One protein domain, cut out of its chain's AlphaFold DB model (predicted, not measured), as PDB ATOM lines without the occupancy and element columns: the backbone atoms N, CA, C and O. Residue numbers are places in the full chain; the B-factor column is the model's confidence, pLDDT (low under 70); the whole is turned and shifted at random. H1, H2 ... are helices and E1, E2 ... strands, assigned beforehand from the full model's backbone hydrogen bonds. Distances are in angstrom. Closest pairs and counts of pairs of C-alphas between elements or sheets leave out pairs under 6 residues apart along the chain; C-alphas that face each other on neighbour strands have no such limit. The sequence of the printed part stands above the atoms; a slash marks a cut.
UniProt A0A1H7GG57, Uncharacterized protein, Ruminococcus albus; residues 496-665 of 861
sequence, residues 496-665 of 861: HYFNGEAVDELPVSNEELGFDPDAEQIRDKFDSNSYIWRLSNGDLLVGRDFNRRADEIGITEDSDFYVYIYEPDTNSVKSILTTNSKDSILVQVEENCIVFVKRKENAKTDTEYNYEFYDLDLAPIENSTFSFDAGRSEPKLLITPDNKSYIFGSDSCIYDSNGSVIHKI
ATOM      1  N   HIS A 496       2.487 -14.121  39.026       79.25
ATOM      2  CA  HIS A 496       3.383 -13.077  38.524       79.25
ATOM      3  C   HIS A 496       3.141 -12.709  37.055       79.25
ATOM      4  O   HIS A 496       2.823 -13.566  36.225       79.25
ATOM      5  N   TYR A 497       3.401 -11.443  36.701       83.19
ATOM      6  CA  TYR A 497       3.468 -10.988  35.306       83.19
ATOM      7  C   TYR A 497       4.839 -10.401  34.964       83.19
ATOM      8  O   TYR A 497       5.345  -9.514  35.650       83.19
ATOM      9  N   PHE A 498       5.423 -10.839  33.849       87.06
ATOM     10  CA  PHE A 498       6.641 -10.268  33.278       87.06
ATOM     11  C   PHE A 498       6.372  -9.789  31.851       87.06
ATOM     12  O   PHE A 498       5.992 -10.566  30.980       87.06
ATOM     13  N   ASN A 499       6.551  -8.491  31.596       84.00
ATOM     14  CA  ASN A 499       6.218  -7.846  30.321       84.00
ATOM     15  C   ASN A 499       4.773  -8.088  29.846       84.00
ATOM     16  O   ASN A 499       4.496  -8.137  28.648       84.00
ATOM     17  N   GLY A 500       3.845  -8.214  30.797       75.31
ATOM     18  CA  GLY A 500       2.436  -8.495  30.531       75.31
ATOM     19  C   GLY A 500       2.127  -9.956  30.187       75.31
ATOM     20  O   GLY A 500       0.979 -10.275  29.884       75.31
ATOM     21  N   GLU A 501       3.110 -10.854  30.243       83.06
ATOM     22  CA  GLU A 501       2.900 -12.297  30.135       83.06
ATOM     23  C   GLU A 501       2.897 -12.924  31.532       83.06
ATOM     24  O   GLU A 501       3.737 -12.590  32.367       83.06
ATOM     25  N   ALA A 502       1.947 -13.825  31.792       82.81
ATOM     26  CA  ALA A 502       1.910 -14.568  33.048       82.81
ATOM     27  C   ALA A 502       3.114 -15.516  33.130       82.81
ATOM     28  O   ALA A 502       3.388 -16.259  32.182       82.81
ATOM     29  N   VAL A 503       3.812 -15.499  34.262       80.50
ATOM     30  CA  VAL A 503       4.990 -16.330  34.531       80.50
ATOM     31  C   VAL A 503       4.866 -16.991  35.901       80.50
ATOM     32  O   VAL A 503       4.222 -16.454  36.798       80.50
ATOM     33  N   ASP A 504       5.477 -18.166  36.055       76.00
ATOM     34  CA  ASP A 504       5.489 -18.874  37.343       76.00
ATOM     35  C   ASP A 504       6.454 -18.203  38.339       76.00
ATOM     36  O   ASP A 504       6.162 -18.137  39.526       76.00
ATOM     37  N   GLU A 505       7.570 -17.656  37.844       78.81
ATOM     38  CA  GLU A 505       8.582 -16.921  38.613       78.81
ATOM     39  C   GLU A 505       9.090 -15.721  37.798       78.81
ATOM     40  O   GLU A 505       9.176 -15.779  36.564       78.81
ATOM     41  N   LEU A 506       9.437 -14.623  38.474       82.38
ATOM     42  CA  LEU A 506       9.971 -13.427  37.819       82.38
ATOM     43  C   LEU A 506      11.426 -13.656  37.361       82.38
ATOM     44  O   LEU A 506      12.267 -14.063  38.160       82.38
ATOM     45  N   PRO A 507      11.777 -13.355  36.095       82.00
ATOM     46  CA  PRO A 507      13.107 -13.631  35.545       82.00
ATOM     47  C   PRO A 507      14.154 -12.547  35.868       82.00
ATOM     48  O   PRO A 507      15.171 -12.469  35.179       82.00
ATOM     49  N   VAL A 508      13.896 -11.683  36.854       79.44
ATOM     50  CA  VAL A 508      14.734 -10.529  37.227       79.44
ATOM     51  C   VAL A 508      14.924 -10.546  38.738       79.44
ATOM     52  O   VAL A 508      13.957 -10.756  39.468       79.44
ATOM     53  N   SER A 509      16.151 -10.332  39.212       78.06
ATOM     54  CA  SER A 509      16.431 -10.334  40.652       78.06
ATOM     55  C   SER A 509      16.086  -8.999  41.326       78.06
ATOM     56  O   SER A 509      16.083  -7.943  40.691       78.06
ATOM     57  N   ASN A 510      15.874  -9.025  42.645       79.56
ATOM     58  CA  ASN A 510      15.683  -7.817  43.461       79.56
ATOM     59  C   ASN A 510      16.854  -6.822  43.303       79.56
ATOM     60  O   ASN A 510      16.640  -5.620  43.139       79.56
ATOM     61  N   GLU A 511      18.092  -7.327  43.227       72.94
ATOM     62  CA  GLU A 511      19.294  -6.516  42.982       72.94
ATOM     63  C   GLU A 511      19.235  -5.766  41.639       72.94
ATOM     64  O   GLU A 511      19.586  -4.584  41.567       72.94
ATOM     65  N   GLU A 512      18.768  -6.422  40.570       71.62
ATOM     66  CA  GLU A 512      18.605  -5.803  39.247       71.62
ATOM     67  C   GLU A 512      17.511  -4.728  39.253       71.62
ATOM     68  O   GLU A 512      17.655  -3.683  38.609       71.62
ATOM     69  N   LEU A 513      16.456  -4.934  40.043       72.38
ATOM     70  CA  LEU A 513      15.407  -3.940  40.267       72.38
ATOM     71  C   LEU A 513      15.881  -2.771  41.143       72.38
ATOM     72  O   LEU A 513      15.303  -1.685  41.071       72.38
ATOM     73  N   GLY A 514      16.967  -2.942  41.910       68.31
ATOM     74  CA  GLY A 514      17.345  -2.018  42.986       68.31
ATOM     75  C   GLY A 514      16.312  -1.986  44.102       68.31
ATOM     76  O   GLY A 514      16.150  -0.954  44.746       68.31
ATOM     77  N   PHE A 515      15.585  -3.090  44.242       78.25
ATOM     78  CA  PHE A 515      14.673  -3.339  45.331       78.25
ATOM     79  C   PHE A 515      15.455  -4.074  46.417       78.25
ATOM     80  O   PHE A 515      16.036  -5.126  46.157       78.25
ATOM     81  N   ASP A 516      15.504  -3.495  47.606       77.88
ATOM     82  CA  ASP A 516      16.081  -4.132  48.782       77.88
ATOM     83  C   ASP A 516      14.932  -4.470  49.741       77.88
ATOM     84  O   ASP A 516      14.463  -3.576  50.453       77.88
ATOM     85  N   PRO A 517      14.415  -5.718  49.734       71.75
ATOM     86  CA  PRO A 517      13.318  -6.102  50.620       71.75
ATOM     87  C   PRO A 517      13.684  -5.912  52.098       71.75
ATOM     88  O   PRO A 517      12.793  -5.658  52.905       71.75
ATOM     89  N   ASP A 518      14.977  -5.948  52.435       71.12
ATOM     90  CA  ASP A 518      15.485  -5.882  53.807       71.12
ATOM     91  C   ASP A 518      15.750  -4.440  54.278       71.12
ATOM     92  O   ASP A 518      16.263  -4.221  55.382       71.12
ATOM     93  N   ALA A 519      15.494  -3.438  53.432       60.53
ATOM     94  CA  ALA A 519      15.773  -2.047  53.751       60.53
ATOM     95  C   ALA A 519      14.594  -1.368  54.463       60.53
ATOM     96  O   ALA A 519      13.560  -1.089  53.868       60.53
ATOM     97  N   GLU A 520      14.804  -0.970  55.716       59.78
ATOM     98  CA  GLU A 520      13.785  -0.304  56.551       59.78
ATOM     99  C   GLU A 520      13.363   1.085  56.035       59.78
ATOM    100  O   GLU A 520      12.284   1.601  56.336       59.78
ATOM    101  N   GLN A 521      14.245   1.767  55.300       57.47
ATOM    102  CA  GLN A 521      13.946   3.088  54.758       57.47
ATOM    103  C   GLN A 521      13.450   2.953  53.327       57.47
ATOM    104  O   GLN A 521      14.158   2.419  52.483       57.47
ATOM    105  N   ILE A 522      12.309   3.576  53.012       64.44
ATOM    106  CA  ILE A 522      11.738   3.654  51.650       64.44
ATOM    107  C   ILE A 522      12.801   4.031  50.600       64.44
ATOM    108  O   ILE A 522      12.817   3.498  49.493       64.44
ATOM    109  N   ARG A 523      13.713   4.946  50.956       62.06
ATOM    110  CA  ARG A 523      14.816   5.384  50.090       62.06
ATOM    111  C   ARG A 523      15.805   4.261  49.757       62.06
ATOM    112  O   ARG A 523      16.327   4.241  48.648       62.06
ATOM    113  N   ASP A 524      16.100   3.405  50.723       65.44
ATOM    114  CA  ASP A 524      17.049   2.306  50.574       65.44
ATOM    115  C   ASP A 524      16.338   1.080  49.962       65.44
ATOM    116  O   ASP A 524      16.915   0.429  49.097       65.44
ATOM    117  N   LYS A 525      15.046   0.876  50.281       73.62
ATOM    118  CA  LYS A 525      14.164  -0.173  49.736       73.62
ATOM    119  C   LYS A 525      13.935  -0.048  48.241       73.62
ATOM    120  O   LYS A 525      13.928  -1.055  47.550       73.62
ATOM    121  N   PHE A 526      13.776   1.168  47.724       72.81
ATOM    122  CA  PHE A 526      13.498   1.380  46.302       72.81
ATOM    123  C   PHE A 526      14.620   2.097  45.546       72.81
ATOM    124  O   PHE A 526      14.438   2.366  44.369       72.81
ATOM    125  N   ASP A 527      15.765   2.412  46.158       65.38
ATOM    126  CA  ASP A 527      16.771   3.364  45.651       65.38
ATOM    127  C   ASP A 527      16.278   4.832  45.646       65.38
ATOM    128  O   ASP A 527      15.125   5.178  45.385       65.38
ATOM    129  N   SER A 528      17.203   5.755  45.904       60.16
ATOM    130  CA  SER A 528      16.956   7.188  46.096       60.16
ATOM    131  C   SER A 528      16.437   7.950  44.870       60.16
ATOM    132  O   SER A 528      15.970   9.092  45.001       60.16
ATOM    133  N   ASN A 529      16.508   7.314  43.701       62.97
ATOM    134  CA  ASN A 529      16.022   7.831  42.426       62.97
ATOM    135  C   ASN A 529      14.693   7.197  41.984       62.97
ATOM    136  O   ASN A 529      14.239   7.468  40.873       62.97
ATOM    137  N   SER A 530      14.056   6.363  42.806       69.62
ATOM    138  CA  SER A 530      12.770   5.773  42.440       69.62
ATOM    139  C   SER A 530      11.603   6.722  42.639       69.62
ATOM    140  O   SER A 530      11.606   7.579  43.521       69.62
ATOM    141  N   TYR A 531      10.602   6.553  41.788       73.50
ATOM    142  CA  TYR A 531       9.312   7.219  41.828       73.50
ATOM    143  C   TYR A 531       8.268   6.184  42.207       73.50
ATOM    144  O   TYR A 531       8.261   5.081  41.660       73.50
ATOM    145  N   ILE A 532       7.424   6.541  43.169       77.81
ATOM    146  CA  ILE A 532       6.490   5.608  43.794       77.81
ATOM    147  C   ILE A 532       5.081   6.182  43.672       77.81
ATOM    148  O   ILE A 532       4.854   7.355  43.997       77.81
ATOM    149  N   TRP A 533       4.143   5.353  43.225       81.75
ATOM    150  CA  TRP A 533       2.712   5.645  43.219       81.75
ATOM    151  C   TRP A 533       1.992   4.632  44.096       81.75
ATOM    152  O   TRP A 533       2.229   3.436  43.958       81.75
ATOM    153  N   ARG A 534       1.067   5.096  44.940       81.00
ATOM    154  CA  ARG A 534       0.121   4.199  45.608       81.00
ATOM    155  C   ARG A 534      -1.038   3.895  44.663       81.00
ATOM    156  O   ARG A 534      -1.714   4.813  44.198       81.00
ATOM    157  N   LEU A 535      -1.254   2.618  44.378       83.69
ATOM    158  CA  LEU A 535      -2.347   2.127  43.550       83.69
ATOM    159  C   LEU A 535      -3.623   1.960  44.379       83.69
ATOM    160  O   LEU A 535      -3.605   1.896  45.609       83.69
ATOM    161  N   SER A 536      -4.768   1.908  43.700       78.44
ATOM    162  CA  SER A 536      -6.072   1.839  44.371       78.44
ATOM    163  C   SER A 536      -6.352   0.490  45.045       78.44
ATOM    164  O   SER A 536      -7.222   0.430  45.917       78.44
ATOM    165  N   ASN A 537      -5.631  -0.564  44.653       80.12
ATOM    166  CA  ASN A 537      -5.663  -1.890  45.268       80.12
ATOM    167  C   ASN A 537      -4.775  -1.992  46.521       80.12
ATOM    168  O   ASN A 537      -4.860  -2.996  47.214       80.12
ATOM    169  N   GLY A 538      -3.990  -0.957  46.841       77.00
ATOM    170  CA  GLY A 538      -3.074  -0.934  47.986       77.00
ATOM    171  C   GLY A 538      -1.608  -1.129  47.604       77.00
ATOM    172  O   GLY A 538      -0.745  -0.656  48.344       77.00
ATOM    173  N   ASP A 539      -1.341  -1.710  46.434       86.38
ATOM    174  CA  ASP A 539       0.009  -1.959  45.931       86.38
ATOM    175  C   ASP A 539       0.726  -0.662  45.544       86.38
ATOM    176  O   ASP A 539       0.117   0.407  45.400       86.38
ATOM    177  N   LEU A 540       2.039  -0.743  45.343       86.12
ATOM    178  CA  LEU A 540       2.851   0.371  44.876       86.12
ATOM    179  C   LEU A 540       3.377   0.099  43.472       86.12
ATOM    180  O   LEU A 540       4.031  -0.910  43.221       86.12
ATOM    181  N   LEU A 541       3.165   1.045  42.562       86.62
ATOM    182  CA  LEU A 541       3.928   1.089  41.323       86.62
ATOM    183  C   LEU A 541       5.262   1.763  41.625       86.62
ATOM    184  O   LEU A 541       5.280   2.879  42.150       86.62
ATOM    185  N   VAL A 542       6.365   1.119  41.270       83.50
ATOM    186  CA  VAL A 542       7.712   1.659  41.453       83.50
ATOM    187  C   VAL A 542       8.401   1.753  40.102       83.50
ATOM    188  O   VAL A 542       8.452   0.787  39.341       83.50
ATOM    189  N   GLY A 543       8.923   2.934  39.787       77.56
ATOM    190  CA  GLY A 543       9.654   3.196  38.555       77.56
ATOM    191  C   GLY A 543      10.975   3.905  38.833       77.56
ATOM    192  O   GLY A 543      11.004   4.910  39.542       77.56
ATOM    193  N   ARG A 544      12.084   3.405  38.282       66.12
ATOM    194  CA  ARG A 544      13.431   3.876  38.651       66.12
ATOM    195  C   ARG A 544      13.939   5.000  37.734       66.12
ATOM    196  O   ARG A 544      14.016   4.822  36.524       66.12
ATOM    197  N   ASP A 545      14.305   6.140  38.329       55.78
ATOM    198  CA  ASP A 545      15.042   7.272  37.727       55.78
ATOM    199  C   ASP A 545      14.389   7.923  36.476       55.78
ATOM    200  O   ASP A 545      15.016   8.194  35.448       55.78
ATOM    201  N   PHE A 546      13.088   8.233  36.587       52.09
ATOM    202  CA  PHE A 546      12.401   9.220  35.735       52.09
ATOM    203  C   PHE A 546      13.066  10.615  35.846       52.09
ATOM    204  O   PHE A 546      13.738  10.927  36.833       52.09
ATOM    205  N   ASN A 547      12.859  11.507  34.861       47.66
ATOM    206  CA  ASN A 547      13.423  12.864  34.909       47.66
ATOM    207  C   ASN A 547      12.935  13.646  36.150       47.66
ATOM    208  O   ASN A 547      11.899  13.345  36.732       47.66
ATOM    209  N   ARG A 548      13.629  14.735  36.519       42.16
ATOM    210  CA  ARG A 548      13.257  15.604  37.665       42.16
ATOM    211  C   ARG A 548      11.848  16.226  37.604       42.16
ATOM    212  O   ARG A 548      11.415  16.816  38.589       42.16
ATOM    213  N   ARG A 549      11.174  16.173  36.455       44.44
ATOM    214  CA  ARG A 549       9.802  16.661  36.239       44.44
ATOM    215  C   ARG A 549       8.768  15.524  36.236       44.44
ATOM    216  O   ARG A 549       7.571  15.803  36.244       44.44
ATOM    217  N   ALA A 550       9.236  14.276  36.277       47.19
ATOM    218  CA  ALA A 550       8.493  13.031  36.178       47.19
ATOM    219  C   ALA A 550       7.482  12.969  35.021       47.19
ATOM    220  O   ALA A 550       6.451  12.306  35.110       47.19
ATOM    221  N   ASP A 551       7.766  13.686  33.938       42.09
ATOM    222  CA  ASP A 551       6.972  13.742  32.709       42.09
ATOM    223  C   ASP A 551       7.661  13.037  31.534       42.09
ATOM    224  O   ASP A 551       6.980  12.627  30.604       42.09
ATOM    225  N   GLU A 552       8.976  12.833  31.609       43.81
ATOM    226  CA  GLU A 552       9.756  12.063  30.640       43.81
ATOM    227  C   GLU A 552      10.750  11.159  31.389       43.81
ATOM    228  O   GLU A 552      11.203  11.472  32.496       43.81
ATOM    229  N   ILE A 553      11.158  10.044  30.784       43.28
ATOM    230  CA  ILE A 553      12.321   9.276  31.250       43.28
ATOM    231  C   ILE A 553      13.568  10.117  30.944       43.28
ATOM    232  O   ILE A 553      13.971  10.263  29.792       43.28
ATOM    233  N   GLY A 554      14.157  10.748  31.958       40.41
ATOM    234  CA  GLY A 554      15.223  11.738  31.774       40.41
ATOM    235  C   GLY A 554      16.588  11.184  32.057       40.41
ATOM    236  O   GLY A 554      17.213  11.606  33.023       40.41
ATOM    237  N   ILE A 555      17.072  10.308  31.187       39.81
ATOM    238  CA  ILE A 555      18.470   9.878  31.189       39.81
ATOM    239  C   ILE A 555      18.973   9.904  29.742       39.81
ATOM    240  O   ILE A 555      18.243   9.579  28.810       39.81
ATOM    241  N   THR A 556      20.196  10.400  29.527       39.06
ATOM    242  CA  THR A 556      20.641  10.886  28.204       39.06
ATOM    243  C   THR A 556      21.338   9.856  27.314       39.06
ATOM    244  O   THR A 556      21.705  10.197  26.189       39.06
ATOM    245  N   GLU A 557      21.563   8.638  27.807       43.34
ATOM    246  CA  GLU A 557      22.168   7.514  27.076       43.34
ATOM    247  C   GLU A 557      21.405   6.204  27.412       43.34
ATOM    248  O   GLU A 557      20.403   6.220  28.122       43.34
ATOM    249  N   ASP A 558      21.821   5.086  26.820       48.03
ATOM    250  CA  ASP A 558      21.014   3.881  26.581       48.03
ATOM    251  C   ASP A 558      20.971   2.881  27.767       48.03
ATOM    252  O   ASP A 558      21.890   2.073  27.911       48.03
ATOM    253  N   SER A 559      19.904   2.860  28.577       50.53
ATOM    254  CA  SER A 559      19.665   1.788  29.566       50.53
ATOM    255  C   SER A 559      18.209   1.322  29.576       50.53
ATOM    256  O   SER A 559      17.290   2.140  29.516       50.53
ATOM    257  N   ASP A 560      18.008   0.005  29.667       57.91
ATOM    258  CA  ASP A 560      16.715  -0.577  30.027       57.91
ATOM    259  C   ASP A 560      16.368  -0.145  31.455       57.91
ATOM    260  O   ASP A 560      17.253  -0.037  32.308       57.91
ATOM    261  N   PHE A 561      15.096   0.126  31.723       68.00
ATOM    262  CA  PHE A 561      14.634   0.391  33.079       68.00
ATOM    263  C   PHE A 561      13.374  -0.418  33.370       68.00
ATOM    264  O   PHE A 561      12.700  -0.932  32.468       68.00
ATOM    265  N   TYR A 562      13.101  -0.532  34.661       76.31
ATOM    266  CA  TYR A 562      12.057  -1.376  35.204       76.31
ATOM    267  C   TYR A 562      10.957  -0.510  35.802       76.31
ATOM    268  O   TYR A 562      11.225   0.452  36.531       76.31
ATOM    269  N   VAL A 563       9.723  -0.890  35.500       83.31
ATOM    270  CA  VAL A 563       8.553  -0.506  36.277       83.31
ATOM    271  C   VAL A 563       7.979  -1.777  36.874       83.31
ATOM    272  O   VAL A 563       7.790  -2.753  36.153       83.31
ATOM    273  N   TYR A 564       7.724  -1.792  38.175       87.25
ATOM    274  CA  TYR A 564       7.255  -2.992  38.853       87.25
ATOM    275  C   TYR A 564       6.176  -2.696  39.891       87.25
ATOM    276  O   TYR A 564       6.067  -1.572  40.383       87.25
ATOM    277  N   ILE A 565       5.365  -3.712  40.182       90.12
ATOM    278  CA  ILE A 565       4.364  -3.706  41.248       90.12
ATOM    279  C   ILE A 565       5.004  -4.298  42.490       90.12
ATOM    280  O   ILE A 565       5.395  -5.464  42.487       90.12
ATOM    281  N   TYR A 566       5.121  -3.478  43.524       86.38
ATOM    282  CA  TYR A 566       5.483  -3.887  44.868       86.38
ATOM    283  C   TYR A 566       4.201  -4.097  45.672       86.38
ATOM    284  O   TYR A 566       3.372  -3.191  45.751       86.38
ATOM    285  N   GLU A 567       4.049  -5.276  46.262       84.38
ATOM    286  CA  GLU A 567       2.951  -5.611  47.164       84.38
ATOM    287  C   GLU A 567       3.436  -5.402  48.609       84.38
ATOM    288  O   GLU A 567       4.280  -6.170  49.082       84.38
ATOM    289  N   PRO A 568       2.953  -4.364  49.323       72.62
ATOM    290  CA  PRO A 568       3.389  -4.084  50.689       72.62
ATOM    291  C   PRO A 568       3.128  -5.245  51.645       72.62
ATOM    292  O   PRO A 568       3.962  -5.520  52.500       72.62
ATOM    293  N   ASP A 569       2.010  -5.948  51.459       69.25
ATOM    294  CA  ASP A 569       1.573  -7.028  52.348       69.25
ATOM    295  C   ASP A 569       2.534  -8.228  52.341       69.25
ATOM    296  O   ASP A 569       2.677  -8.907  53.356       69.25
ATOM    297  N   THR A 570       3.199  -8.486  51.211       71.38
ATOM    298  CA  THR A 570       4.154  -9.593  51.042       71.38
ATOM    299  C   THR A 570       5.604  -9.115  50.950       71.38
ATOM    300  O   THR A 570       6.504  -9.942  50.818       71.38
ATOM    301  N   ASN A 571       5.843  -7.796  51.006       74.62
ATOM    302  CA  ASN A 571       7.142  -7.151  50.776       74.62
ATOM    303  C   ASN A 571       7.854  -7.700  49.524       74.62
ATOM    304  O   ASN A 571       9.058  -7.961  49.518       74.62
ATOM    305  N   SER A 572       7.091  -7.923  48.454       80.94
ATOM    306  CA  SER A 572       7.582  -8.625  47.272       80.94
ATOM    307  C   SER A 572       7.228  -7.894  45.987       80.94
ATOM    308  O   SER A 572       6.336  -7.043  45.931       80.94
ATOM    309  N   VAL A 573       7.966  -8.219  44.928       85.69
ATOM    310  CA  VAL A 573       7.643  -7.751  43.586       85.69
ATOM    311  C   VAL A 573       6.692  -8.752  42.947       85.69
ATOM    312  O   VAL A 573       7.031  -9.916  42.748       85.69
ATOM    313  N   LYS A 574       5.500  -8.281  42.596       85.62
ATOM    314  CA  LYS A 574       4.445  -9.094  41.989       85.62
ATOM    315  C   LYS A 574       4.588  -9.166  40.475       85.62
ATOM    316  O   LYS A 574       4.516 -10.246  39.894       85.62
ATOM    317  N   SER A 575       4.859  -8.029  39.843       90.12
ATOM    318  CA  SER A 575       4.904  -7.927  38.386       90.12
ATOM    319  C   SER A 575       5.934  -6.919  37.918       90.12
ATOM    320  O   SER A 575       6.182  -5.923  38.590       90.12
ATOM    321  N   ILE A 576       6.507  -7.147  36.739       87.56
ATOM    322  CA  ILE A 576       7.553  -6.305  36.159       87.56
ATOM    323  C   ILE A 576       7.229  -6.020  34.694       87.56
ATOM    324  O   ILE A 576       6.952  -6.925  33.905       87.56
ATOM    325  N   LEU A 577       7.354  -4.758  34.302       85.44
ATOM    326  CA  LEU A 577       7.396  -4.305  32.922       85.44
ATOM    327  C   LEU A 577       8.775  -3.702  32.639       85.44
ATOM    328  O   LEU A 577       9.192  -2.716  33.248       85.44
ATOM    329  N   THR A 578       9.478  -4.295  31.682       78.44
ATOM    330  CA  THR A 578      10.714  -3.753  31.117       78.44
ATOM    331  C   THR A 578      10.365  -2.912  29.907       78.44
ATOM    332  O   THR A 578       9.562  -3.324  29.064       78.44
ATOM    333  N   THR A 579      10.945  -1.726  29.781       67.44
ATOM    334  CA  THR A 579      10.726  -0.931  28.574       67.44
ATOM    335  C   THR A 579      11.884   0.024  28.318       67.44
ATOM    336  O   THR A 579      12.567   0.474  29.234       67.44
ATOM    337  N   ASN A 580      12.164   0.286  27.044       63.16
ATOM    338  CA  ASN A 580      13.354   1.022  26.638       63.16
ATOM    339  C   ASN A 580      13.120   2.540  26.725       63.16
ATOM    340  O   ASN A 580      12.066   3.036  26.304       63.16
ATOM    341  N   SER A 581      14.115   3.288  27.213       54.69
ATOM    342  CA  SER A 581      14.068   4.754  27.327       54.69
ATOM    343  C   SER A 581      13.900   5.477  25.983       54.69
ATOM    344  O   SER A 581      13.445   6.617  25.953       54.69
ATOM    345  N   LYS A 582      14.214   4.823  24.852       55.28
ATOM    346  CA  LYS A 582      13.969   5.366  23.501       55.28
ATOM    347  C   LYS A 582      12.503   5.344  23.078       55.28
ATOM    348  O   LYS A 582      12.121   6.148  22.224       55.28
ATOM    349  N   ASP A 583      11.719   4.436  23.650       54.38
ATOM    350  CA  ASP A 583      10.366   4.136  23.184       54.38
ATOM    351  C   ASP A 583       9.292   4.633  24.146       54.38
ATOM    352  O   ASP A 583       8.195   4.955  23.700       54.38
ATOM    353  N   SER A 584       9.589   4.736  25.444       53.94
ATOM    354  CA  SER A 584       8.610   5.124  26.469       53.94
ATOM    355  C   SER A 584       8.708   6.606  26.795       53.94
ATOM    356  O   SER A 584       9.797   7.140  26.965       53.94
ATOM    357  N   ILE A 585       7.561   7.278  26.842       60.41
ATOM    358  CA  ILE A 585       7.492   8.734  26.991       60.41
ATOM    359  C   ILE A 585       6.828   9.089  28.316       60.41
ATOM    360  O   ILE A 585       7.374   9.902  29.052       60.41
ATOM    361  N   LEU A 586       5.737   8.405  28.673       69.31
ATOM    362  CA  LEU A 586       4.954   8.727  29.863       69.31
ATOM    363  C   LEU A 586       4.382   7.466  30.523       69.31
ATOM    364  O   LEU A 586       3.941   6.542  29.835       69.31
ATOM    365  N   VAL A 587       4.326   7.481  31.855       75.69
ATOM    366  CA  VAL A 587       3.493   6.579  32.662       75.69
ATOM    367  C   VAL A 587       2.404   7.413  33.335       75.69
ATOM    368  O   VAL A 587       2.694   8.453  33.930       75.69
ATOM    369  N   GLN A 588       1.152   6.976  33.208       77.94
ATOM    370  CA  GLN A 588      -0.013   7.580  33.851       77.94
ATOM    371  C   GLN A 588      -0.726   6.521  34.690       77.94
ATOM    372  O   GLN A 588      -1.122   5.479  34.170       77.94
ATOM    373  N   VAL A 589      -0.880   6.793  35.985       78.00
ATOM    374  CA  VAL A 589      -1.576   5.916  36.932       78.00
ATOM    375  C   VAL A 589      -2.991   6.440  37.148       78.00
ATOM    376  O   VAL A 589      -3.178   7.602  37.503       78.00
ATOM    377  N   GLU A 590      -3.980   5.579  36.932       79.62
ATOM    378  CA  GLU A 590      -5.399   5.860  37.147       79.62
ATOM    379  C   GLU A 590      -5.994   4.886  38.164       79.62
ATOM    380  O   GLU A 590      -5.384   3.882  38.523       79.62
ATOM    381  N   GLU A 591      -7.222   5.156  38.613       76.81
ATOM    382  CA  GLU A 591      -7.865   4.356  39.663       76.81
ATOM    383  C   GLU A 591      -7.953   2.861  39.317       76.81
ATOM    384  O   GLU A 591      -7.844   2.038  40.217       76.81
ATOM    385  N   ASN A 592      -8.122   2.496  38.045       81.56
ATOM    386  CA  ASN A 592      -8.358   1.106  37.635       81.56
ATOM    387  C   ASN A 592      -7.348   0.577  36.606       81.56
ATOM    388  O   ASN A 592      -7.515  -0.544  36.123       81.56
ATOM    389  N   CYS A 593      -6.353   1.372  36.212       85.56
ATOM    390  CA  CYS A 593      -5.381   0.965  35.203       85.56
ATOM    391  C   CYS A 593      -4.096   1.794  35.257       85.56
ATOM    392  O   CYS A 593      -4.090   2.941  35.703       85.56
ATOM    393  N   ILE A 594      -3.030   1.231  34.700       85.94
ATOM    394  CA  ILE A 594      -1.758   1.901  34.450       85.94
ATOM    395  C   ILE A 594      -1.592   2.028  32.936       85.94
ATOM    396  O   ILE A 594      -1.773   1.057  32.197       85.94
ATOM    397  N   VAL A 595      -1.260   3.225  32.458       83.50
ATOM    398  CA  VAL A 595      -1.109   3.497  31.026       83.50
ATOM    399  C   VAL A 595       0.314   3.889  30.695       83.50
ATOM    400  O   VAL A 595       0.862   4.841  31.250       83.50
ATOM    401  N   PHE A 596       0.880   3.175  29.727       81.31
ATOM    402  CA  PHE A 596       2.179   3.471  29.148       81.31
ATOM    403  C   PHE A 596       1.990   4.117  27.783       81.31
ATOM    404  O   PHE A 596       1.392   3.535  26.874       81.31
ATOM    405  N   VAL A 597       2.523   5.327  27.634       79.19
ATOM    406  CA  VAL A 597       2.550   6.038  26.358       79.19
ATOM    407  C   VAL A 597       3.920   5.840  25.737       79.19
ATOM    408  O   VAL A 597       4.941   6.262  26.288       79.19
ATOM    409  N   LYS A 598       3.942   5.195  24.574       78.88
ATOM    410  CA  LYS A 598       5.162   4.899  23.825       78.88
ATOM    411  C   LYS A 598       5.132   5.578  22.468       78.88
ATOM    412  O   LYS A 598       4.073   5.697  21.852       78.88
ATOM    413  N   ARG A 599       6.278   6.000  21.938       75.19
ATOM    414  CA  ARG A 599       6.353   6.374  20.522       75.19
ATOM    415  C   ARG A 599       6.098   5.124  19.688       75.19
ATOM    416  O   ARG A 599       6.654   4.061  19.949       75.19
ATOM    417  N   LYS A 600       5.252   5.238  18.668       78.81
ATOM    418  CA  LYS A 600       4.929   4.091  17.825       78.81
ATOM    419  C   LYS A 600       6.144   3.652  17.009       78.81
ATOM    420  O   LYS A 600       6.745   4.446  16.281       78.81
ATOM    421  N   GLU A 601       6.461   2.363  17.063       71.56
ATOM    422  CA  GLU A 601       7.508   1.782  16.227       71.56
ATOM    423  C   GLU A 601       7.143   1.949  14.737       71.56
ATOM    424  O   GLU A 601       6.041   1.601  14.303       71.56
ATOM    425  N   ASN A 602       8.060   2.494  13.932       72.19
ATOM    426  CA  ASN A 602       7.819   2.861  12.526       72.19
ATOM    427  C   ASN A 602       6.725   3.932  12.312       72.19
ATOM    428  O   ASN A 602       6.064   3.936  11.266       72.19
ATOM    429  N   ALA A 603       6.535   4.837  13.277       72.69
ATOM    430  CA  ALA A 603       5.648   5.988  13.142       72.69
ATOM    431  C   ALA A 603       5.891   6.769  11.837       72.69
ATOM    432  O   ALA A 603       7.026   6.961  11.391       72.69
ATOM    433  N   LYS A 604       4.811   7.254  11.213       71.56
ATOM    434  CA  LYS A 604       4.926   8.107  10.010       71.56
ATOM    435  C   LYS A 604       5.377   9.527  10.340       71.56
ATOM    436  O   LYS A 604       5.873  10.232   9.460       71.56
ATOM    437  N   THR A 605       5.142   9.942  11.576       70.81
ATOM    438  CA  THR A 605       5.428  11.259  12.136       70.81
ATOM    439  C   THR A 605       6.063  11.063  13.508       70.81
ATOM    440  O   THR A 605       5.794  10.077  14.187       70.81
ATOM    441  N   ASP A 606       6.869  12.017  13.966       68.62
ATOM    442  CA  ASP A 606       7.473  11.964  15.308       68.62
ATOM    443  C   ASP A 606       6.438  12.120  16.450       68.62
ATOM    444  O   ASP A 606       6.814  12.147  17.624       68.62
ATOM    445  N   THR A 607       5.150  12.236  16.102       73.00
ATOM    446  CA  THR A 607       4.003  12.539  16.969       73.00
ATOM    447  C   THR A 607       2.952  11.426  16.995       73.00
ATOM    448  O   THR A 607       1.844  11.654  17.476       73.00
ATOM    449  N   GLU A 608       3.265  10.239  16.464       79.81
ATOM    450  CA  GLU A 608       2.401   9.058  16.563       79.81
ATOM    451  C   GLU A 608       2.777   8.239  17.807       79.81
ATOM    452  O   GLU A 608       3.898   7.734  17.924       79.81
ATOM    453  N   TYR A 609       1.826   8.100  18.727       80.50
ATOM    454  CA  TYR A 609       2.002   7.430  20.015       80.50
ATOM    455  C   TYR A 609       1.117   6.185  20.101       80.50
ATOM    456  O   TYR A 609       0.011   6.169  19.555       80.50
ATOM    457  N   ASN A 610       1.605   5.153  20.782       84.19
ATOM    458  CA  ASN A 610       0.856   3.990  21.239       84.19
ATOM    459  C   ASN A 610       0.518   4.165  22.719       84.19
ATOM    460  O   ASN A 610       1.380   4.541  23.509       84.19
ATOM    461  N   TYR A 611      -0.721   3.856  23.074       84.31
ATOM    462  CA  TYR A 611      -1.230   3.876  24.437       84.31
ATOM    463  C   TYR A 611      -1.512   2.441  24.843       84.31
ATOM    464  O   TYR A 611      -2.422   1.829  24.288       84.31
ATOM    465  N   GLU A 612      -0.713   1.901  25.753       85.50
ATOM    466  CA  GLU A 612      -0.813   0.528  26.246       85.50
ATOM    467  C   GLU A 612      -1.406   0.541  27.652       85.50
ATOM    468  O   GLU A 612      -0.909   1.244  28.529       85.50
ATOM    469  N   PHE A 613      -2.487  -0.214  27.844       87.06
ATOM    470  CA  PHE A 613      -3.241  -0.250  29.093       87.06
ATOM    471  C   PHE A 613      -2.973  -1.555  29.816       87.06
ATOM    472  O   PHE A 613      -3.131  -2.636  29.242       87.06
ATOM    473  N   TYR A 614      -2.649  -1.428  31.090       87.19
ATOM    474  CA  TYR A 614      -2.457  -2.531  32.004       87.19
ATOM    475  C   TYR A 614      -3.392  -2.365  33.197       87.19
ATOM    476  O   TYR A 614      -3.769  -1.243  33.543       87.19
ATOM    477  N   ASP A 615      -3.805  -3.468  33.807       89.00
ATOM    478  CA  ASP A 615      -4.440  -3.409  35.117       89.00
ATOM    479  C   ASP A 615      -3.407  -3.061  36.206       89.00
ATOM    480  O   ASP A 615      -2.254  -2.720  35.919       89.00
ATOM    481  N   LEU A 616      -3.837  -3.087  37.465       88.88
ATOM    482  CA  LEU A 616      -2.989  -2.721  38.600       88.88
ATOM    483  C   LEU A 616      -1.896  -3.763  38.897       88.88
ATOM    484  O   LEU A 616      -0.954  -3.437  39.606       88.88
ATOM    485  N   ASP A 617      -1.973  -4.953  38.292       88.12
ATOM    486  CA  ASP A 617      -0.981  -6.029  38.396       88.12
ATOM    487  C   ASP A 617      -0.058  -6.079  37.163       88.12
ATOM    488  O   ASP A 617       0.672  -7.050  36.961       88.12
ATOM    489  N   LEU A 618      -0.072  -5.041  36.318       87.88
ATOM    490  CA  LEU A 618       0.629  -4.987  35.031       87.88
ATOM    491  C   LEU A 618       0.212  -6.091  34.035       87.88
ATOM    492  O   LEU A 618       0.967  -6.409  33.110       87.88
ATOM    493  N   ALA A 619      -1.000  -6.641  34.152       87.50
ATOM    494  CA  ALA A 619      -1.564  -7.518  33.133       87.50
ATOM    495  C   ALA A 619      -2.203  -6.682  32.000       87.50
ATOM    496  O   ALA A 619      -2.904  -5.701  32.271       87.50
ATOM    497  N   PRO A 620      -1.995  -7.018  30.712       85.75
ATOM    498  CA  PRO A 620      -2.542  -6.241  29.602       85.75
ATOM    499  C   PRO A 620      -4.074  -6.256  29.593       85.75
ATOM    500  O   PRO A 620      -4.698  -7.319  29.574       85.75
ATOM    501  N   ILE A 621      -4.702  -5.082  29.502       84.56
ATOM    502  CA  ILE A 621      -6.157  -4.992  29.349       84.56
ATOM    503  C   ILE A 621      -6.506  -5.215  27.877       84.56
ATOM    504  O   ILE A 621      -6.257  -4.366  27.012       84.56
ATOM    505  N   GLU A 622      -7.112  -6.366  27.579       76.00
ATOM    506  CA  GLU A 622      -7.482  -6.730  26.211       76.00
ATOM    507  C   GLU A 622      -8.286  -5.625  25.503       76.00
ATOM    508  O   GLU A 622      -9.212  -5.031  26.057       76.00
ATOM    509  N   ASN A 623      -7.960  -5.390  24.228       70.75
ATOM    510  CA  ASN A 623      -8.640  -4.433  23.343       70.75
ATOM    511  C   ASN A 623      -8.637  -2.964  23.814       70.75
ATOM    512  O   ASN A 623      -9.406  -2.166  23.278       70.75
ATOM    513  N   SER A 624      -7.784  -2.598  24.773       76.50
ATOM    514  CA  SER A 624      -7.693  -1.218  25.278       76.50
ATOM    515  C   SER A 624      -6.555  -0.416  24.642       76.50
ATOM    516  O   SER A 624      -6.583   0.810  24.653       76.50
ATOM    517  N   THR A 625      -5.593  -1.090  24.008       81.06
ATOM    518  CA  THR A 625      -4.470  -0.443  23.320       81.06
ATOM    519  C   THR A 625      -4.901   0.239  22.019       81.06
ATOM    520  O   THR A 625      -5.556  -0.375  21.172       81.06
ATOM    521  N   PHE A 626      -4.473   1.486  21.803       85.38
ATOM    522  CA  PHE A 626      -4.705   2.226  20.554       85.38
ATOM    523  C   PHE A 626      -3.512   3.120  20.180       85.38
ATOM    524  O   PHE A 626      -2.626   3.373  20.994       85.38
ATOM    525  N   SER A 627      -3.485   3.612  18.935       84.81
ATOM    526  CA  SER A 627      -2.503   4.611  18.487       84.81
ATOM    527  C   SER A 627      -3.180   5.933  18.140       84.81
ATOM    528  O   SER A 627      -4.263   5.933  17.552       84.81
ATOM    529  N   PHE A 628      -2.505   7.053  18.391       83.94
ATOM    530  CA  PHE A 628      -2.982   8.382  18.007       83.94
ATOM    531  C   PHE A 628      -1.839   9.271  17.505       83.94
ATOM    532  O   PHE A 628      -0.742   9.244  18.057       83.94
ATOM    533  N   ASP A 629      -2.094  10.067  16.461       80.94
ATOM    534  CA  ASP A 629      -1.142  11.060  15.945       80.94
ATOM    535  C   ASP A 629      -1.513  12.459  16.449       80.94
ATOM    536  O   ASP A 629      -2.521  13.042  16.046       80.94
ATOM    537  N   ALA A 630      -0.676  13.005  17.326       66.31
ATOM    538  CA  ALA A 630      -0.910  14.270  18.013       66.31
ATOM    539  C   ALA A 630      -0.495  15.516  17.206       66.31
ATOM    540  O   ALA A 630      -0.759  16.658  17.607       66.31
ATOM    541  N   GLY A 631       0.177  15.312  16.069       68.81
ATOM    542  CA  GLY A 631       0.553  16.323  15.083       68.81
ATOM    543  C   GLY A 631       1.662  17.314  15.467       68.81
ATOM    544  O   GLY A 631       2.436  17.700  14.590       68.81
ATOM    545  N   ARG A 632       1.758  17.780  16.724       60.28
ATOM    546  CA  ARG A 632       2.770  18.788  17.136       60.28
ATOM    547  C   ARG A 632       3.362  18.632  18.530       60.28
ATOM    548  O   ARG A 632       4.536  18.938  18.699       60.28
ATOM    549  N   SER A 633       2.556  18.250  19.507       60.66
ATOM    550  CA  SER A 633       2.962  18.078  20.901       60.66
ATOM    551  C   SER A 633       2.340  16.799  21.423       60.66
ATOM    552  O   SER A 633       1.313  16.374  20.892       60.66
ATOM    553  N   GLU A 634       2.942  16.210  22.447       59.69
ATOM    554  CA  GLU A 634       2.356  15.069  23.141       59.69
ATOM    555  C   GLU A 634       0.934  15.422  23.616       59.69
ATOM    556  O   GLU A 634       0.725  16.513  24.163       59.69
ATOM    557  N   PRO A 635      -0.077  14.585  23.328       66.25
ATOM    558  CA  PRO A 635      -1.446  14.912  23.658       66.25
ATOM    559  C   PRO A 635      -1.766  14.403  25.064       66.25
ATOM    560  O   PRO A 635      -1.351  13.319  25.473       66.25
ATOM    561  N   LYS A 636      -2.546  15.184  25.807       73.88
ATOM    562  CA  LYS A 636      -2.937  14.813  27.165       73.88
ATOM    563  C   LYS A 636      -3.991  13.711  27.108       73.88
ATOM    564  O   LYS A 636      -5.065  13.925  26.539       73.88
ATOM    565  N   LEU A 637      -3.695  12.564  27.709       80.00
ATOM    566  CA  LEU A 637      -4.650  11.478  27.873       80.00
ATOM    567  C   LEU A 637      -5.527  11.734  29.105       80.00
ATOM    568  O   LEU A 637      -5.056  12.132  30.170       80.00
ATOM    569  N   LEU A 638      -6.827  11.532  28.939       81.19
ATOM    570  CA  LEU A 638      -7.833  11.652  29.977       81.19
ATOM    571  C   LEU A 638      -8.595  10.329  30.039       81.19
ATOM    572  O   LEU A 638      -9.153   9.894  29.032       81.19
ATOM    573  N   ILE A 639      -8.639   9.707  31.210       79.81
ATOM    574  CA  ILE A 639      -9.281   8.407  31.401       79.81
ATOM    575  C   ILE A 639     -10.459   8.577  32.356       79.81
ATOM    576  O   ILE A 639     -10.385   9.300  33.348       79.81
ATOM    577  N   THR A 640     -11.594   7.976  32.016       78.38
ATOM    578  CA  THR A 640     -12.738   7.876  32.926       78.38
ATOM    579  C   THR A 640     -12.582   6.673  33.857       78.38
ATOM    580  O   THR A 640     -11.900   5.715  33.502       78.38
ATOM    581  N   PRO A 641     -13.283   6.639  35.007       72.19
ATOM    582  CA  PRO A 641     -13.245   5.484  35.911       72.19
ATOM    583  C   PRO A 641     -13.668   4.154  35.265       72.19
ATOM    584  O   PRO A 641     -13.283   3.094  35.737       72.19
ATOM    585  N   ASP A 642     -14.460   4.180  34.188       73.69
ATOM    586  CA  ASP A 642     -14.822   2.995  33.397       73.69
ATOM    587  C   ASP A 642     -13.831   2.699  32.250       73.69
ATOM    588  O   ASP A 642     -14.187   2.018  31.287       73.69
ATOM    589  N   ASN A 643     -12.601   3.214  32.346       73.25
ATOM    590  CA  ASN A 643     -11.480   3.036  31.417       73.25
ATOM    591  C   ASN A 643     -11.730   3.544  29.986       73.25
ATOM    592  O   ASN A 643     -10.997   3.192  29.055       73.25
ATOM    593  N   LYS A 644     -12.731   4.408  29.765       82.06
ATOM    594  CA  LYS A 644     -12.846   5.094  28.472       82.06
ATOM    595  C   LYS A 644     -11.771   6.161  28.374       82.06
ATOM    596  O   LYS A 644     -11.579   6.974  29.274       82.06
ATOM    597  N   SER A 645     -11.102   6.165  27.233       84.69
ATOM    598  CA  SER A 645      -9.962   7.032  26.985       84.69
ATOM    599  C   SER A 645     -10.328   8.153  26.032       84.69
ATOM    600  O   SER A 645     -10.927   7.922  24.977       84.69
ATOM    601  N   TYR A 646      -9.930   9.360  26.407       85.38
ATOM    602  CA  TYR A 646     -10.096  10.572  25.629       85.38
ATOM    603  C   TYR A 646      -8.757  11.273  25.486       85.38
ATOM    604  O   TYR A 646      -7.958  11.323  26.416       85.38
ATOM    605  N   ILE A 647      -8.512  11.843  24.318       82.94
ATOM    606  CA  ILE A 647      -7.237  12.468  23.991       82.94
ATOM    607  C   ILE A 647      -7.489  13.935  23.716       82.94
ATOM    608  O   ILE A 647      -8.310  14.285  22.867       82.94
ATOM    609  N   PHE A 648      -6.770  14.807  24.408       81.06
ATOM    610  CA  PHE A 648      -6.755  16.218  24.070       81.06
ATOM    611  C   PHE A 648      -5.677  16.496  23.020       81.06
ATOM    612  O   PHE A 648      -4.479  16.449  23.307       81.06
ATOM    613  N   GLY A 649      -6.114  16.781  21.795       75.62
ATOM    614  CA  GLY A 649      -5.234  17.075  20.673       75.62
ATOM    615  C   GLY A 649      -4.751  18.525  20.645       75.62
ATOM    616  O   GLY A 649      -5.404  19.453  21.130       75.62
ATOM    617  N   SER A 650      -3.607  18.736  19.992       73.00
ATOM    618  CA  SER A 650      -2.987  20.060  19.824       73.00
ATOM    619  C   SER A 650      -3.833  21.053  19.008       73.00
ATOM    620  O   SER A 650      -3.592  22.261  19.037       73.00
ATOM    621  N   ASP A 651      -4.854  20.572  18.301       77.00
ATOM    622  CA  ASP A 651      -5.825  21.369  17.553       77.00
ATOM    623  C   ASP A 651      -7.020  21.842  18.408       77.00
ATOM    624  O   ASP A 651      -7.979  22.400  17.871       77.00
ATOM    625  N   SER A 652      -6.934  21.683  19.737       79.62
ATOM    626  CA  SER A 652      -7.986  22.027  20.705       79.62
ATOM    627  C   SER A 652      -9.271  21.206  20.530       79.62
ATOM    628  O   SER A 652     -10.370  21.674  20.842       79.62
ATOM    629  N   CYS A 653      -9.137  19.979  20.028       83.81
ATOM    630  CA  CYS A 653     -10.203  18.987  19.998       83.81
ATOM    631  C   CYS A 653      -9.984  17.926  21.083       83.81
ATOM    632  O   CYS A 653      -8.857  17.584  21.439       83.81
ATOM    633  N   ILE A 654     -11.088  17.389  21.588       84.19
ATOM    634  CA  ILE A 654     -11.116  16.206  22.442       84.19
ATOM    635  C   ILE A 654     -11.575  15.043  21.572       84.19
ATOM    636  O   ILE A 654     -12.644  15.111  20.957       84.19
ATOM    637  N   TYR A 655     -10.766  13.995  21.520       85.75
ATOM    638  CA  TYR A 655     -11.001  12.785  20.746       85.75
ATOM    639  C   TYR A 655     -11.359  11.626  21.668       85.75
ATOM    640  O   TYR A 655     -10.882  11.587  22.796       85.75
ATOM    641  N   ASP A 656     -12.155  10.673  21.193       85.56
ATOM    642  CA  ASP A 656     -12.225   9.343  21.805       85.56
ATOM    643  C   ASP A 656     -11.035   8.466  21.366       85.56
ATOM    644  O   ASP A 656     -10.265   8.828  20.470       85.56
ATOM    645  N   SER A 657     -10.894   7.283  21.967       81.75
ATOM    646  CA  SER A 657      -9.863   6.295  21.607       81.75
ATOM    647  C   SER A 657      -9.941   5.786  20.160       81.75
ATOM    648  O   SER A 657      -8.964   5.246  19.644       81.75
ATOM    649  N   ASN A 658     -11.069   5.986  19.468       82.50
ATOM    650  CA  ASN A 658     -11.220   5.666  18.046       82.50
ATOM    651  C   ASN A 658     -10.759   6.816  17.128       82.50
ATOM    652  O   ASN A 658     -10.810   6.681  15.902       82.50
ATOM    653  N   GLY A 659     -10.342   7.953  17.694       79.75
ATOM    654  CA  GLY A 659      -9.956   9.159  16.962       79.75
ATOM    655  C   GLY A 659     -11.140  10.004  16.477       79.75
ATOM    656  O   GLY A 659     -10.965  10.867  15.613       79.75
ATOM    657  N   SER A 660     -12.348   9.783  16.999       85.50
ATOM    658  CA  SER A 660     -13.529  10.605  16.708       85.50
ATOM    659  C   SER A 660     -13.515  11.864  17.567       85.50
ATOM    660  O   SER A 660     -13.327  11.788  18.775       85.50
ATOM    661  N   VAL A 661     -13.764  13.030  16.966       87.56
ATOM    662  CA  VAL A 661     -13.887  14.290  17.717       87.56
ATOM    663  C   VAL A 661     -15.193  14.285  18.513       87.56
ATOM    664  O   VAL A 661     -16.273  14.293  17.920       87.56
ATOM    665  N   ILE A 662     -15.083  14.319  19.839       84.81
ATOM    666  CA  ILE A 662     -16.205  14.433  20.780       84.81
ATOM    667  C   ILE A 662     -16.572  15.898  20.994       84.81
ATOM    668  O   ILE A 662     -17.740  16.270  20.954       84.81
ATOM    669  N   HIS A 663     -15.564  16.748  21.183       85.88
ATOM    670  CA  HIS A 663     -15.772  18.165  21.434       85.88
ATOM    671  C   HIS A 663     -14.672  18.997  20.786       85.88
ATOM    672  O   HIS A 663     -13.499  18.626  20.796       85.88
ATOM    673  N   LYS A 664     -15.057  20.146  20.233       86.62
ATOM    674  CA  LYS A 664     -14.130  21.124  19.675       86.62
ATOM    675  C   LYS A 664     -14.238  22.408  20.474       86.62
ATOM    676  O   LYS A 664     -15.302  23.019  20.509       86.62
ATOM    677  N   ILE A 665     -13.122  22.832  21.052       80.75
ATOM    678  CA  ILE A 665     -13.077  24.036  21.873       80.75
ATOM    679  C   ILE A 665     -13.146  25.249  20.940       80.75
ATOM    680  O   ILE A 665     -12.227  25.527  20.163       80.75
TER     681      ILE A 665
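AT A GLANCE: This is residues 496 to 665 of the 861 residues of an uncharacterized protein of Ruminococcus albus (UniProt A0A1H7GG57). Three small twisted sheets follow one another along the longest axis, each built on a meander of four strands, E3 to E6, E7 to E10 and E11 to E14, with few contacts from sheet to sheet. The first sheet is widened by the hairpin E1 and E2 beside E6, and the short helices H1 and H2 lie at its end of the domain. The printed part has 170 residues with two named helices and fourteen named strands, in the order E1 E2 H1 H2 and then E3 to E14; the first sheet is mixed, the other two antiparallel. The class is mostly strand, though under half of the residues are in named elements; the whole is compact, with a radius of gyration of the C-alphas of 16.7 A and spans of 52 by 35 by 26 A.

HOW THE PARTS SIT: The largest sheet, strongly twisted, runs E2, residues 501 to 503, E1, 496 to 498, E6, 572 to 580, E5, 560 to 567, E4, 540 to 544, and E3, 530 to 534. E1 and E6 are parallel, with N 576 and O 497 2.9 A apart, within hydrogen-bond range. E5 and E6 are an antiparallel hairpin, with N 565 and O 575 at 2.8 A, and E6 bends by 59 degrees at residue 575. H1, residues 510 to 513, only grazes this sheet; the C-alphas of Leu 513 and Tyr 562 are its closest to E5, 6.6 A apart. H2, residues 522 to 525, is only just not on it, with 4 pairs of C-alphas within 10 A. Both helices are too short for an O i to N i+4 pair; their single O i to N i+3 pair is within range in H1 but not in H2. The second sheet runs E7, residues 584 to 589, E8, 594 to 599, E9, 608 to 614, and E10, 626 to 629; between the antiparallel neighbours E8 and E9, N 596 and O 612 are within hydrogen-bond range at 2.9 A. E6 and E7 meet only through their link, and the closest C-alphas of E3 and E7, Trp 533 and Val 589, are 7.6 A apart. The third runs E11, residues 636 to 639, E12, 645 to 648, E13, 653 to 656, and E14, 661 to 664, with N 647 and O 655 of E12 and E13 at 2.8 A. E10 and E11 are apart.

IN THESE COORDINATES: E1 begins at C-alpha 496, (3.383, -13.077, 38.524), and E14 ends at C-alpha 664, (-14.130, 21.124, 19.675). From first to last C-alpha E6 measures 23.5 A, E5 22.5 A and E9 19.9 A.

THE WHOLE: The C-alphas farthest apart, of Asp 518 and Lys 664, are 52.6 A apart. The printed part has no cut. The links E4 to E5 and E9 to E10 are long. Mean pLDDT of the printed part is 74.3; 45 residues are under 70, among them 544 to 561.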